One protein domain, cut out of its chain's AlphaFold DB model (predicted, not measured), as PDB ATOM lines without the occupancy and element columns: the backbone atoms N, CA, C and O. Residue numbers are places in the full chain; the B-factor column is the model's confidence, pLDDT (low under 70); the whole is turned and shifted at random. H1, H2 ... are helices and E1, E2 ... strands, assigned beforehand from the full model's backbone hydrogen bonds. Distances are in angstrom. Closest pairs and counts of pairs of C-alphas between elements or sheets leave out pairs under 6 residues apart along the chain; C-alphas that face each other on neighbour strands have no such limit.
ATOM      1  N   ASP A   4     -17.417  24.321   7.394       86.75
ATOM      2  CA  ASP A   4     -18.232  24.404   8.602       86.75
ATOM      3  C   ASP A   4     -17.400  24.710   9.853       86.75
ATOM      4  O   ASP A   4     -17.817  25.521  10.671       86.75
ATOM      5  N   GLU A   5     -16.206  24.132   9.982       85.75
ATOM      6  CA  GLU A   5     -15.278  24.439  11.081       85.75
ATOM      7  C   GLU A   5     -14.770  25.882  10.987       85.75
ATOM      8  O   GLU A   5     -14.710  26.590  11.989       85.75
ATOM      9  N   LEU A   6     -14.472  26.337   9.766       87.25
ATOM     10  CA  LEU A   6     -14.110  27.726   9.483       87.25
ATOM     11  C   LEU A   6     -15.238  28.695   9.847       87.25
ATOM     12  O   LEU A   6     -14.988  29.693  10.513       87.25
ATOM     13  N   ALA A   7     -16.477  28.385   9.459       88.31
ATOM     14  CA  ALA A   7     -17.632  29.207   9.806       88.31
ATOM     15  C   ALA A   7     -17.846  29.285  11.326       88.31
ATOM     16  O   ALA A   7     -18.043  30.377  11.850       88.31
ATOM     17  N   ILE A   8     -17.739  28.158  12.040       87.00
ATOM     18  CA  ILE A   8     -17.801  28.135  13.511       87.00
ATOM     19  C   ILE A   8     -16.678  28.986  14.110       87.00
ATOM     20  O   ILE A   8     -16.926  29.750  15.035       87.00
ATOM     21  N   SER A   9     -15.458  28.893  13.575       84.69
ATOM     22  CA  SER A   9     -14.326  29.696  14.043       84.69
ATOM     23  C   SER A   9     -14.566  31.197  13.864       84.69
ATOM     24  O   SER A   9     -14.297  31.957  14.793       84.69
ATOM     25  N   PHE A  10     -15.111  31.635  12.723       87.69
ATOM     26  CA  PHE A  10     -15.450  33.046  12.505       87.69
ATOM     27  C   PHE A  10     -16.512  33.543  13.493       87.69
ATOM     28  O   PHE A  10     -16.362  34.626  14.046       87.69
ATOM     29  N   LEU A  11     -17.541  32.735  13.767       84.62
ATOM     30  CA  LEU A  11     -18.569  33.072  14.757       84.62
ATOM     31  C   LEU A  11     -17.997  33.125  16.181       84.62
ATOM     32  O   LEU A  11     -18.248  34.075  16.911       84.62
ATOM     33  N   ALA A  12     -17.188  32.137  16.566       82.12
ATOM     34  CA  ALA A  12     -16.625  32.038  17.913       82.12
ATOM     35  C   ALA A  12     -15.571  33.116  18.214       82.12
ATOM     36  O   ALA A  12     -15.429  33.536  19.358       82.12
ATOM     37  N   SER A  13     -14.814  33.544  17.201       76.81
ATOM     38  CA  SER A  13     -13.807  34.606  17.334       76.81
ATOM     39  C   SER A  13     -14.364  36.011  17.099       76.81
ATOM     40  O   SER A  13     -13.655  36.983  17.343       76.81
ATOM     41  N   GLY A  14     -15.605  36.122  16.617       71.25
ATOM     42  CA  GLY A  14     -16.250  37.386  16.261       71.25
ATOM     43  C   GLY A  14     -15.780  37.993  14.935       71.25
ATOM     44  O   GLY A  14     -16.392  38.949  14.469       71.25
ATOM     45  N   GLY A  15     -14.753  37.443  14.275       79.88
ATOM     46  CA  GLY A  15     -14.142  38.092  13.118       79.88
ATOM     47  C   GLY A  15     -13.221  37.207  12.277       79.88
ATOM     48  O   GLY A  15     -13.147  35.988  12.429       79.88
ATOM     49  N   PHE A  16     -12.517  37.840  11.336       84.12
ATOM     50  CA  PHE A  16     -11.552  37.171  10.468       84.12
ATOM     51  C   PHE A  16     -10.131  37.286  11.031       84.12
ATOM     52  O   PHE A  16      -9.677  38.368  11.402       84.12
ATOM     53  N   TRP A  17      -9.391  36.182  11.028       77.88
ATOM     54  CA  TRP A  17      -8.012  36.130  11.510       77.88
ATOM     55  C   TRP A  17      -7.051  36.808  10.524       77.88
ATOM     56  O   TRP A  17      -6.778  36.284   9.446       77.88
ATOM     57  N   VAL A  18      -6.501  37.968  10.890       77.00
ATOM     58  CA  VAL A  18      -5.628  38.771  10.007       77.00
ATOM     59  C   VAL A  18      -4.289  38.079   9.716       77.00
ATOM     60  O   VAL A  18      -3.746  38.216   8.625       77.00
ATOM     61  N   GLN A  19      -3.772  37.284  10.658       73.81
ATOM     62  CA  GLN A  19      -2.549  36.481  10.487       73.81
ATOM     63  C   GLN A  19      -2.710  35.391   9.416       73.81
ATOM     64  O   GLN A  19      -1.736  34.870   8.881       73.81
ATOM     65  N   GLU A  20      -3.960  35.076   9.097       75.81
ATOM     66  CA  GLU A  20      -4.407  34.102   8.120       75.81
ATOM     67  C   GLU A  20      -5.254  34.836   7.057       75.81
ATOM     68  O   GLU A  20      -6.344  34.395   6.690       75.81
ATOM     69  N   ALA A  21      -4.766  35.991   6.586       84.31
ATOM     70  CA  ALA A  21      -5.382  36.773   5.516       84.31
ATOM     71  C   ALA A  21      -5.493  35.978   4.202       84.31
ATOM     72  O   ALA A  21      -4.710  35.065   3.931       84.31
ATOM     73  N   LEU A  22      -6.457  36.355   3.359       90.50
ATOM     74  CA  LEU A  22      -6.537  35.837   1.991       90.50
ATOM     75  C   LEU A  22      -5.344  36.340   1.169       90.50
ATOM     76  O   LEU A  22      -4.898  37.467   1.368       90.50
ATOM     77  N   LEU A  23      -4.863  35.567   0.197       90.56
ATOM     78  CA  LEU A  23      -3.987  36.122  -0.840       90.56
ATOM     79  C   LEU A  23      -4.831  36.463  -2.054       90.56
ATOM     80  O   LEU A  23      -5.580  35.615  -2.547       90.56
ATOM     81  N   ALA A  24      -4.695  37.685  -2.551       92.31
ATOM     82  CA  ALA A  24      -5.444  38.153  -3.702       92.31
ATOM     83  C   ALA A  24      -4.550  38.874  -4.708       92.31
ATOM     84  O   ALA A  24      -3.498  39.403  -4.366       92.31
ATOM     85  N   ILE A  25      -4.993  38.896  -5.957       91.75
ATOM     86  CA  ILE A  25      -4.330  39.578  -7.070       91.75
ATOM     87  C   ILE A  25      -5.347  40.447  -7.805       91.75
ATOM     88  O   ILE A  25      -6.546  40.165  -7.772       91.75
ATOM     89  N   GLN A  26      -4.882  41.483  -8.499       92.94
ATOM     90  CA  GLN A  26      -5.737  42.252  -9.403       92.94
ATOM     91  C   GLN A  26      -5.667  41.675 -10.817       92.94
ATOM     92  O   GLN A  26      -4.594  41.577 -11.406       92.94
ATOM     93  N   GLU A  27      -6.819  41.326 -11.383       88.56
ATOM     94  CA  GLU A  27      -6.933  40.799 -12.744       88.56
ATOM     95  C   GLU A  27      -7.972  41.574 -13.548       88.56
ATOM     96  O   GLU A  27      -8.939  42.102 -13.003       88.56
ATOM     97  N   LYS A  28      -7.793  41.636 -14.869       89.75
ATOM     98  CA  LYS A  28      -8.816  42.166 -15.775       89.75
ATOM     99  C   LYS A  28      -9.685  41.020 -16.278       89.75
ATOM    100  O   LYS A  28      -9.251  40.255 -17.132       89.75
ATOM    101  N   ILE A  29     -10.920  40.935 -15.791       85.00
ATOM    102  CA  ILE A  29     -11.923  39.968 -16.257       85.00
ATOM    103  C   ILE A  29     -13.045  40.744 -16.946       85.00
ATOM    104  O   ILE A  29     -13.600  41.679 -16.373       85.00
ATOM    105  N   ALA A  30     -13.352  40.391 -18.199       84.56
ATOM    106  CA  ALA A  30     -14.370  41.069 -19.016       84.56
ATOM    107  C   ALA A  30     -14.220  42.612 -19.036       84.56
ATOM    108  O   ALA A  30     -15.191  43.355 -18.919       84.56
ATOM    109  N   GLY A  31     -12.975  43.098 -19.128       86.88
ATOM    110  CA  GLY A  31     -12.652  44.531 -19.160       86.88
ATOM    111  C   GLY A  31     -12.699  45.257 -17.809       86.88
ATOM    112  O   GLY A  31     -12.371  46.440 -17.760       86.88
ATOM    113  N   LYS A  32     -13.054  44.579 -16.709       90.88
ATOM    114  CA  LYS A  32     -13.101  45.155 -15.358       90.88
ATOM    115  C   LYS A  32     -11.922  44.672 -14.520       90.88
ATOM    116  O   LYS A  32     -11.615  43.483 -14.528       90.88
ATOM    117  N   THR A  33     -11.286  45.581 -13.781       91.25
ATOM    118  CA  THR A  33     -10.319  45.203 -12.741       91.25
ATOM    119  C   THR A  33     -11.082  44.584 -11.576       91.25
ATOM    120  O   THR A  33     -11.927  45.239 -10.967       91.25
ATOM    121  N   VAL A  34     -10.795  43.321 -11.285       91.75
ATOM    122  CA  VAL A  34     -11.376  42.557 -10.180       91.75
ATOM    123  C   VAL A  34     -10.272  42.051  -9.262       91.75
ATOM    124  O   VAL A  34      -9.135  41.847  -9.690       91.75
ATOM    125  N   LEU A  35     -10.615  41.859  -7.992       91.25
ATOM    126  CA  LEU A  35      -9.735  41.244  -7.010       91.25
ATOM    127  C   LEU A  35     -10.016  39.738  -6.989       91.25
ATOM    128  O   LEU A  35     -11.084  39.312  -6.549       91.25
ATOM    129  N   THR A  36      -9.072  38.938  -7.476       90.75
ATOM    130  CA  THR A  36      -9.199  37.481  -7.506       90.75
ATOM    131  C   THR A  36      -8.446  36.877  -6.332       90.75
ATOM    132  O   THR A  36      -7.233  37.041  -6.211       90.75
ATOM    133  N   VAL A  37      -9.156  36.143  -5.475       91.38
ATOM    134  CA  VAL A  37      -8.539  35.378  -4.386       91.38
ATOM    135  C   VAL A  37      -7.847  34.144  -4.964       91.38
ATOM    136  O   VAL A  37      -8.430  33.391  -5.741       91.38
ATOM    137  N   VAL A  38      -6.578  33.972  -4.609       87.88
ATOM    138  CA  VAL A  38      -5.693  32.907  -5.107       87.88
ATOM    139  C   VAL A  38      -5.245  31.949  -4.004       87.88
ATOM    140  O   VAL A  38      -4.896  30.809  -4.300       87.88
ATOM    141  N   GLU A  39      -5.323  32.365  -2.738       86.88
ATOM    142  CA  GLU A  39      -5.153  31.513  -1.557       86.88
ATOM    143  C   GLU A  39      -6.168  31.920  -0.484       86.88
ATOM    144  O   GLU A  39      -6.563  33.080  -0.383       86.88
ATOM    145  N   GLY A  40      -6.620  30.948   0.307       86.94
ATOM    146  CA  GLY A  40      -7.677  31.142   1.287       86.94
ATOM    147  C   GLY A  40      -9.070  30.888   0.717       86.94
ATOM    148  O   GLY A  40     -10.060  31.278   1.325       86.94
ATOM    149  N   ASN A  41      -9.171  30.168  -0.403       89.00
ATOM    150  CA  ASN A  41     -10.441  29.842  -1.066       89.00
ATOM    151  C   ASN A  41     -11.464  29.202  -0.117       89.00
ATOM    152  O   ASN A  41     -12.635  29.561  -0.146       89.00
ATOM    153  N   ARG A  42     -11.024  28.296   0.770       86.62
ATOM    154  CA  ARG A  42     -11.895  27.681   1.788       86.62
ATOM    155  C   ARG A  42     -12.403  28.707   2.810       86.62
ATOM    156  O   ARG A  42     -13.574  28.663   3.169       86.62
ATOM    157  N   ARG A  43     -11.567  29.664   3.226       90.25
ATOM    158  CA  ARG A  43     -11.966  30.772   4.115       90.25
ATOM    159  C   ARG A  43     -12.992  31.675   3.436       90.25
ATOM    160  O   ARG A  43     -14.050  31.913   4.006       90.25
ATOM    161  N   LEU A  44     -12.724  32.098   2.199       92.25
ATOM    162  CA  LEU A  44     -13.667  32.905   1.424       92.25
ATOM    163  C   LEU A  44     -14.992  32.165   1.197       92.25
ATOM    164  O   LEU A  44     -16.056  32.732   1.413       92.25
ATOM    165  N   ALA A  45     -14.950  30.889   0.813       91.56
ATOM    166  CA  ALA A  45     -16.150  30.086   0.596       91.56
ATOM    167  C   ALA A  45     -16.966  29.891   1.886       91.56
ATOM    168  O   ALA A  45     -18.195  29.927   1.842       91.56
ATOM    169  N   ALA A  46     -16.306  29.717   3.035       90.81
ATOM    170  CA  ALA A  46     -16.976  29.651   4.330       90.81
ATOM    171  C   ALA A  46     -17.660  30.983   4.679       90.81
ATOM    172  O   ALA A  46     -18.815  30.960   5.096       90.81
ATOM    173  N   LEU A  47     -17.003  32.126   4.431       90.75
ATOM    174  CA  LEU A  47     -17.602  33.456   4.603       90.75
ATOM    175  C   LEU A  47     -18.813  33.673   3.696       90.75
ATOM    176  O   LEU A  47     -19.857  34.103   4.175       90.75
ATOM    177  N   VAL A  48     -18.695  33.353   2.403       90.75
ATOM    178  CA  VAL A  48     -19.798  33.476   1.436       90.75
ATOM    179  C   VAL A  48     -20.989  32.648   1.900       90.75
ATOM    180  O   VAL A  48     -22.105  33.153   1.969       90.75
ATOM    181  N   LYS A  49     -20.752  31.393   2.287       90.25
ATOM    182  CA  LYS A  49     -21.816  30.505   2.749       90.25
ATOM    183  C   LYS A  49     -22.446  30.976   4.058       90.25
ATOM    184  O   LYS A  49     -23.659  30.887   4.209       90.25
ATOM    185  N   LEU A  50     -21.651  31.489   4.994       88.81
ATOM    186  CA  LEU A  50     -22.163  32.067   6.235       88.81
ATOM    187  C   LEU A  50     -23.022  33.311   5.953       88.81
ATOM    188  O   LEU A  50     -24.122  33.418   6.490       88.81
ATOM    189  N   LYS A  51     -22.574  34.194   5.050       89.19
ATOM    190  CA  LYS A  51     -23.332  35.375   4.619       89.19
ATOM    191  C   LYS A  51     -24.670  34.996   3.995       89.19
ATOM    192  O   LYS A  51     -25.693  35.564   4.350       89.19
ATOM    193  N   GLU A  52     -24.671  34.006   3.108       89.69
ATOM    194  CA  GLU A  52     -25.891  33.488   2.491       89.69
ATOM    195  C   GLU A  52     -26.914  32.997   3.522       89.69
ATOM    196  O   GLU A  52     -28.107  33.254   3.369       89.69
ATOM    197  N   LEU A  53     -26.457  32.302   4.569       87.81
ATOM    198  CA  LEU A  53     -27.327  31.839   5.651       87.81
ATOM    199  C   LEU A  53     -27.899  33.005   6.459       87.81
ATOM    200  O   LEU A  53     -29.086  32.997   6.775       87.81
ATOM    201  N   MET A  54     -27.078  34.016   6.752       83.44
ATOM    202  CA  MET A  54     -27.515  35.225   7.456       83.44
ATOM    203  C   MET A  54     -28.482  36.077   6.624       83.44
ATOM    204  O   MET A  54     -29.368  36.713   7.183       83.44
ATOM    205  N   ASP A  55     -28.378  36.021   5.295       86.81
ATOM    206  CA  ASP A  55     -29.330  36.637   4.361       86.81
ATOM    207  C   ASP A  55     -30.622  35.814   4.185       86.81
ATOM    208  O   ASP A  55     -31.464  36.134   3.345       86.81
ATOM    209  N   GLY A  56     -30.793  34.738   4.959       81.81
ATOM    210  CA  GLY A  56     -32.011  33.933   4.988       81.81
ATOM    211  C   GLY A  56     -32.058  32.790   3.973       81.81
ATOM    212  O   GLY A  56     -33.116  32.179   3.805       81.81
ATOM    213  N   LYS A  57     -30.948  32.441   3.301       87.00
ATOM    214  CA  LYS A  57     -30.927  31.218   2.479       87.00
ATOM    215  C   LYS A  57     -31.021  29.980   3.373       87.00
ATOM    216  O   LYS A  57     -30.344  29.861   4.391       87.00
ATOM    217  N   ALA A  58     -31.827  29.007   2.956       80.56
ATOM    218  CA  ALA A  58     -32.020  27.776   3.716       80.56
ATOM    219  C   ALA A  58     -30.738  26.922   3.781       80.56
ATOM    220  O   ALA A  58     -30.135  26.574   2.759       80.56
ATOM    221  N   ALA A  59     -30.355  26.505   4.990       82.12
ATOM    222  CA  ALA A  59     -29.254  25.571   5.194       82.12
ATOM    223  C   ALA A  59     -29.622  24.156   4.716       82.12
ATOM    224  O   ALA A  59     -30.508  23.491   5.263       82.12
ATOM    225  N   LYS A  60     -28.874  23.656   3.727       78.56
ATOM    226  CA  LYS A  60     -29.123  22.337   3.123       78.56
ATOM    227  C   LYS A  60     -28.782  21.156   4.041       78.56
ATOM    228  O   LYS A  60     -29.415  20.113   3.923       78.56
ATOM    229  N   SER A  61     -27.826  21.295   4.969       84.69
ATOM    230  CA  SER A  61     -27.408  20.192   5.855       84.69
ATOM    231  C   SER A  61     -27.697  20.462   7.339       84.69
ATOM    232  O   SER A  61     -27.682  21.625   7.753       84.69
ATOM    233  N   PRO A  62     -27.900  19.413   8.166       85.19
ATOM    234  CA  PRO A  62     -28.128  19.562   9.607       85.19
ATOM    235  C   PRO A  62     -27.034  20.370  10.317       85.19
ATOM    236  O   PRO A  62     -27.341  21.247  11.117       85.19
ATOM    237  N   LYS A  63     -25.763  20.141   9.959       84.62
ATOM    238  CA  LYS A  63     -24.622  20.862  10.541       84.62
ATOM    239  C   LYS A  63     -24.665  22.361  10.226       84.62
ATOM    240  O   LYS A  63     -24.421  23.182  11.097       84.62
ATOM    241  N   TRP A  64     -25.049  22.732   9.005       88.31
ATOM    242  CA  TRP A  64     -25.192  24.141   8.633       88.31
ATOM    243  C   TRP A  64     -26.447  24.799   9.223       88.31
ATOM    244  O   TRP A  64     -26.429  26.005   9.439       88.31
ATOM    245  N   ARG A  65     -27.503  24.037   9.547       87.31
ATOM    246  CA  ARG A  65     -28.648  24.560  10.324       87.31
ATOM    247  C   ARG A  65     -28.237  24.921  11.748       87.31
ATOM    248  O   ARG A  65     -28.655  25.958  12.243       87.31
ATOM    249  N   GLN A  66     -27.394  24.099  12.375       87.56
ATOM    250  CA  GLN A  66     -26.820  24.420  13.684       87.56
ATOM    251  C   GLN A  66     -25.968  25.688  13.602       87.56
ATOM    252  O   GLN A  66     -26.178  26.600  14.384       87.56
ATOM    253  N   ILE A  67     -25.083  25.797  12.606       87.81
ATOM    254  CA  ILE A  67     -24.274  27.012  12.397       87.81
ATOM    255  C   ILE A  67     -25.154  28.251  12.191       87.81
ATOM    256  O   ILE A  67     -24.850  29.301  12.742       87.81
ATOM    257  N   ALA A  68     -26.254  28.136  11.440       86.44
ATOM    258  CA  ALA A  68     -27.197  29.239  11.269       86.44
ATOM    259  C   ALA A  68     -27.845  29.657  12.600       86.44
ATOM    260  O   ALA A  68     -27.948  30.847  12.865       86.44
ATOM    261  N   ALA A  69     -28.228  28.699  13.454       86.19
ATOM    262  CA  ALA A  69     -28.732  28.999  14.794       86.19
ATOM    263  C   ALA A  69     -27.667  29.695  15.660       86.19
ATOM    264  O   ALA A  69     -27.949  30.738  16.243       86.19
ATOM    265  N   LEU A  70     -26.422  29.197  15.650       85.31
ATOM    266  CA  LEU A  70     -25.304  29.846  16.343       85.31
ATOM    267  C   LEU A  70     -25.061  31.278  15.846       85.31
ATOM    268  O   LEU A  70     -24.790  32.158  16.653       85.31
ATOM    269  N   ALA A  71     -25.170  31.533  14.541       84.44
ATOM    270  CA  ALA A  71     -24.984  32.869  13.975       84.44
ATOM    271  C   ALA A  71     -26.081  33.863  14.398       84.44
ATOM    272  O   ALA A  71     -25.857  35.070  14.356       84.44
ATOM    273  N   VAL A  72     -27.260  33.375  14.795       84.19
ATOM    274  CA  VAL A  72     -28.334  34.201  15.372       84.19
ATOM    275  C   VAL A  72     -28.069  34.471  16.853       84.19
ATOM    276  O   VAL A  72     -28.251  35.596  17.310       84.19
ATOM    277  N   GLU A  73     -27.627  33.457  17.599       83.50
ATOM    278  CA  GLU A  73     -27.306  33.574  19.028       83.50
ATOM    279  C   GLU A  73     -26.046  34.416  19.287       83.50
ATOM    280  O   GLU A  73     -25.947  35.107  20.297       83.50
ATOM    281  N   SER A  74     -25.068  34.351  18.386       80.81
ATOM    282  CA  SER A  74     -23.787  35.055  18.455       80.81
ATOM    283  C   SER A  74     -23.444  35.612  17.072       80.81
ATOM    284  O   SER A  74     -22.682  34.993  16.322       80.81
ATOM    285  N   PRO A  75     -24.047  36.754  16.691       80.56
ATOM    286  CA  PRO A  75     -23.797  37.356  15.394       80.56
ATOM    287  C   PRO A  75     -22.332  37.801  15.286       80.56
ATOM    288  O   PRO A  75     -21.803  38.383  16.235       80.56
ATOM    289  N   PRO A  76     -21.668  37.543  14.147       81.19
ATOM    290  CA  PRO A  76     -20.312  38.019  13.923       81.19
ATOM    291  C   PRO A  76     -20.288  39.542  13.752       81.19
ATOM    292  O   PRO A  76     -21.316  40.160  13.458       81.19
ATOM    293  N   ASP A  77     -19.099  40.138  13.855       81.44
ATOM    294  CA  ASP A  77     -18.917  41.566  13.607       81.44
ATOM    295  C   ASP A  77     -19.473  41.966  12.233       81.44
ATOM    296  O   ASP A  77     -19.256  41.290  11.224       81.44
ATOM    297  N   ALA A  78     -20.156  43.113  12.171       71.56
ATOM    298  CA  ALA A  78     -20.752  43.626  10.931       71.56
ATOM    299  C   ALA A  78     -19.714  43.791   9.801       71.56
ATOM    300  O   ALA A  78     -20.027  43.635   8.618       71.56
ATOM    301  N   ASP A  79     -18.462  44.054  10.176       81.00
ATOM    302  CA  ASP A  79     -17.341  44.213   9.257       81.00
ATOM    303  C   ASP A  79     -16.817  42.878   8.695       81.00
ATOM    304  O   ASP A  79     -16.134  42.906   7.672       81.00
ATOM    305  N   LEU A  80     -17.182  41.714   9.258       83.81
ATOM    306  CA  LEU A  80     -16.728  40.394   8.786       83.81
ATOM    307  C   LEU A  80     -17.016  40.173   7.293       83.81
ATOM    308  O   LEU A  80     -16.214  39.575   6.575       83.81
ATOM    309  N   PHE A  81     -18.161  40.667   6.819       85.06
ATOM    310  CA  PHE A  81     -18.576  40.539   5.420       85.06
ATOM    311  C   PHE A  81     -18.239  41.771   4.579       85.06
ATOM    312  O   PHE A  81     -18.135  41.665   3.358       85.06
ATOM    313  N   GLY A  82     -18.091  42.935   5.218       82.12
ATOM    314  CA  GLY A  82     -17.808  44.199   4.540       82.12
ATOM    315  C   GLY A  82     -16.320  44.428   4.264       82.12
ATOM    316  O   GLY A  82     -15.976  45.056   3.264       82.12
ATOM    317  N   LYS A  83     -15.434  43.925   5.132       85.19
ATOM    318  CA  LYS A  83     -13.982  44.152   5.081       85.19
ATOM    319  C   LYS A  83     -13.228  42.862   5.394       85.19
ATOM    320  O   LYS A  83     -12.887  42.574   6.537       85.19
ATOM    321  N   ILE A  84     -12.924  42.099   4.352       88.00
ATOM    322  CA  ILE A  84     -12.150  40.862   4.483       88.00
ATOM    323  C   ILE A  84     -10.662  41.197   4.303       88.00
ATOM    324  O   ILE A  84     -10.302  41.734   3.252       88.00
ATOM    325  N   PRO A  85      -9.785  40.905   5.282       87.75
ATOM    326  CA  PRO A  85      -8.362  41.183   5.150       87.75
ATOM    327  C   PRO A  85      -7.737  40.277   4.085       87.75
ATOM    328  O   PRO A  85      -7.941  39.058   4.058       87.75
ATOM    329  N   TYR A  86      -6.939  40.887   3.216       90.69
ATOM    330  CA  TYR A  86      -6.173  40.190   2.195       90.69
ATOM    331  C   TYR A  86      -4.787  40.817   2.045       90.69
ATOM    332  O   TYR A  86      -4.596  42.008   2.295       90.69
ATOM    333  N   LEU A  87      -3.825  40.014   1.608       89.06
ATOM    334  CA  LEU A  87      -2.545  40.483   1.106       89.06
ATOM    335  C   LEU A  87      -2.636  40.550  -0.415       89.06
ATOM    336  O   LEU A  87      -2.971  39.558  -1.072       89.06
ATOM    337  N   LEU A  88      -2.368  41.734  -0.961       89.56
ATOM    338  CA  LEU A  88      -2.275  41.919  -2.400       89.56
ATOM    339  C   LEU A  88      -0.917  41.409  -2.876       89.56
ATOM    340  O   LEU A  88       0.118  41.805  -2.345       89.56
ATOM    341  N   VAL A  89      -0.937  40.532  -3.872       88.62
ATOM    342  CA  VAL A  89       0.259  39.962  -4.489       88.62
ATOM    343  C   VAL A  89       0.298  40.371  -5.958       88.62
ATOM    344  O   VAL A  89      -0.745  40.508  -6.599       88.62
ATOM    345  N   ASP A  90       1.501  40.563  -6.494       84.31
ATOM    346  CA  ASP A  90       1.688  41.124  -7.836       84.31
ATOM    347  C   ASP A  90       1.219  40.177  -8.944       84.31
ATOM    348  O   ASP A  90       0.663  40.607  -9.956       84.31
ATOM    349  N   SER A  91       1.432  38.868  -8.774       82.75
ATOM    350  CA  SER A  91       1.081  37.891  -9.799       82.75
ATOM    351  C   SER A  91       0.754  36.505  -9.242       82.75
ATOM    352  O   SER A  91       1.245  36.083  -8.192       82.75
TER     353      SER A  91
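Overview. This is residues 4 to 91 of the 333 residues of an uncharacterized protein of Lentisphaerae bacterium (UniProt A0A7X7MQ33). A small sheet at one end, most of it the long hairpin E1 and E2 with the short strand E3 beside E1, is joined to a group of three helices at the other end. H2 leads from the sheet into that group, where H1 and H3 lie side by side and H2 crosses H1; the short H4 is near H2. The printed part has 88 residues, with four named helices and three named strands in the order H1 E1 E2 H2 H3 H4 E3; the sheet, E2 E1 E3, is mixed, and the class is mixed, helices and strands. It is only just compact, close to loose, with a radius of gyration of the C-alphas of 14.2 A and spans of 39 by 28 by 20 A.

Arrangement. Start at the inner strand E1, residues 22 to 29, which bends by 56 degrees at residue 26. The edge strand E2, residues 32 to 39, is its antiparallel neighbour in a hairpin, at 148 degrees; look for N 25 and O 36 at 2.9 A and N 34 and O 27 at 2.8 A. The other edge strand, E3, residues 86 to 88, is parallel to E1 at 54 degrees, with N 87 and O 22 at 2.8 A. H2, residues 41 to 54, only grazes the sheet, with its residues 41 to 44. Further out, H1, residues 4 to 13, touches H2 about perpendicular at 74 degrees; the closest C-alphas are those of Ala 7 and Ala 46, 5.5 A apart. H3, residues 62 to 73, touches H1 at a shallow tilt of 14 degrees, the same way, closest at the C-alphas of Leu 11 and Ala 71, 6.5 A. H2 touches H3 with residues 50 to 54 alone, at a steep tilt of 67 degrees, only just short of about perpendicular; the closest C-alphas are those of Leu 53 and Ala 68, 6.2 A. The helix packing is only just mostly crossed. H4, residues 79 to 82, is close to H2 but not clearly touching, with the C-alphas of Lys 51 and Phe 81 closest at 7.1 A. In H1, H2 and H3 every O i to N i+4 pair is within hydrogen-bond range; H4 is too short for such a pair.

Along the chain. Find C-alpha 22 at (-6.537, 35.837, 1.991); from there E1 runs 19.5 A to C-alpha 29, and E2 returns over 21.0 A. H2 is 19.8 A long, H3 16.9 A and H1 14.1 A, the last beginning at C-alpha 4, (-18.232, 24.404, 8.602). E3 ends at C-alpha 88, (-2.275, 41.919, -2.400).

Size, cuts and confidence. The C-alphas farthest apart are those of Gly 31 and Glu 73, 42.3 A. The printed part has no cut and no long link. Its mean pLDDT is 85.8, and no printed residue is under 70.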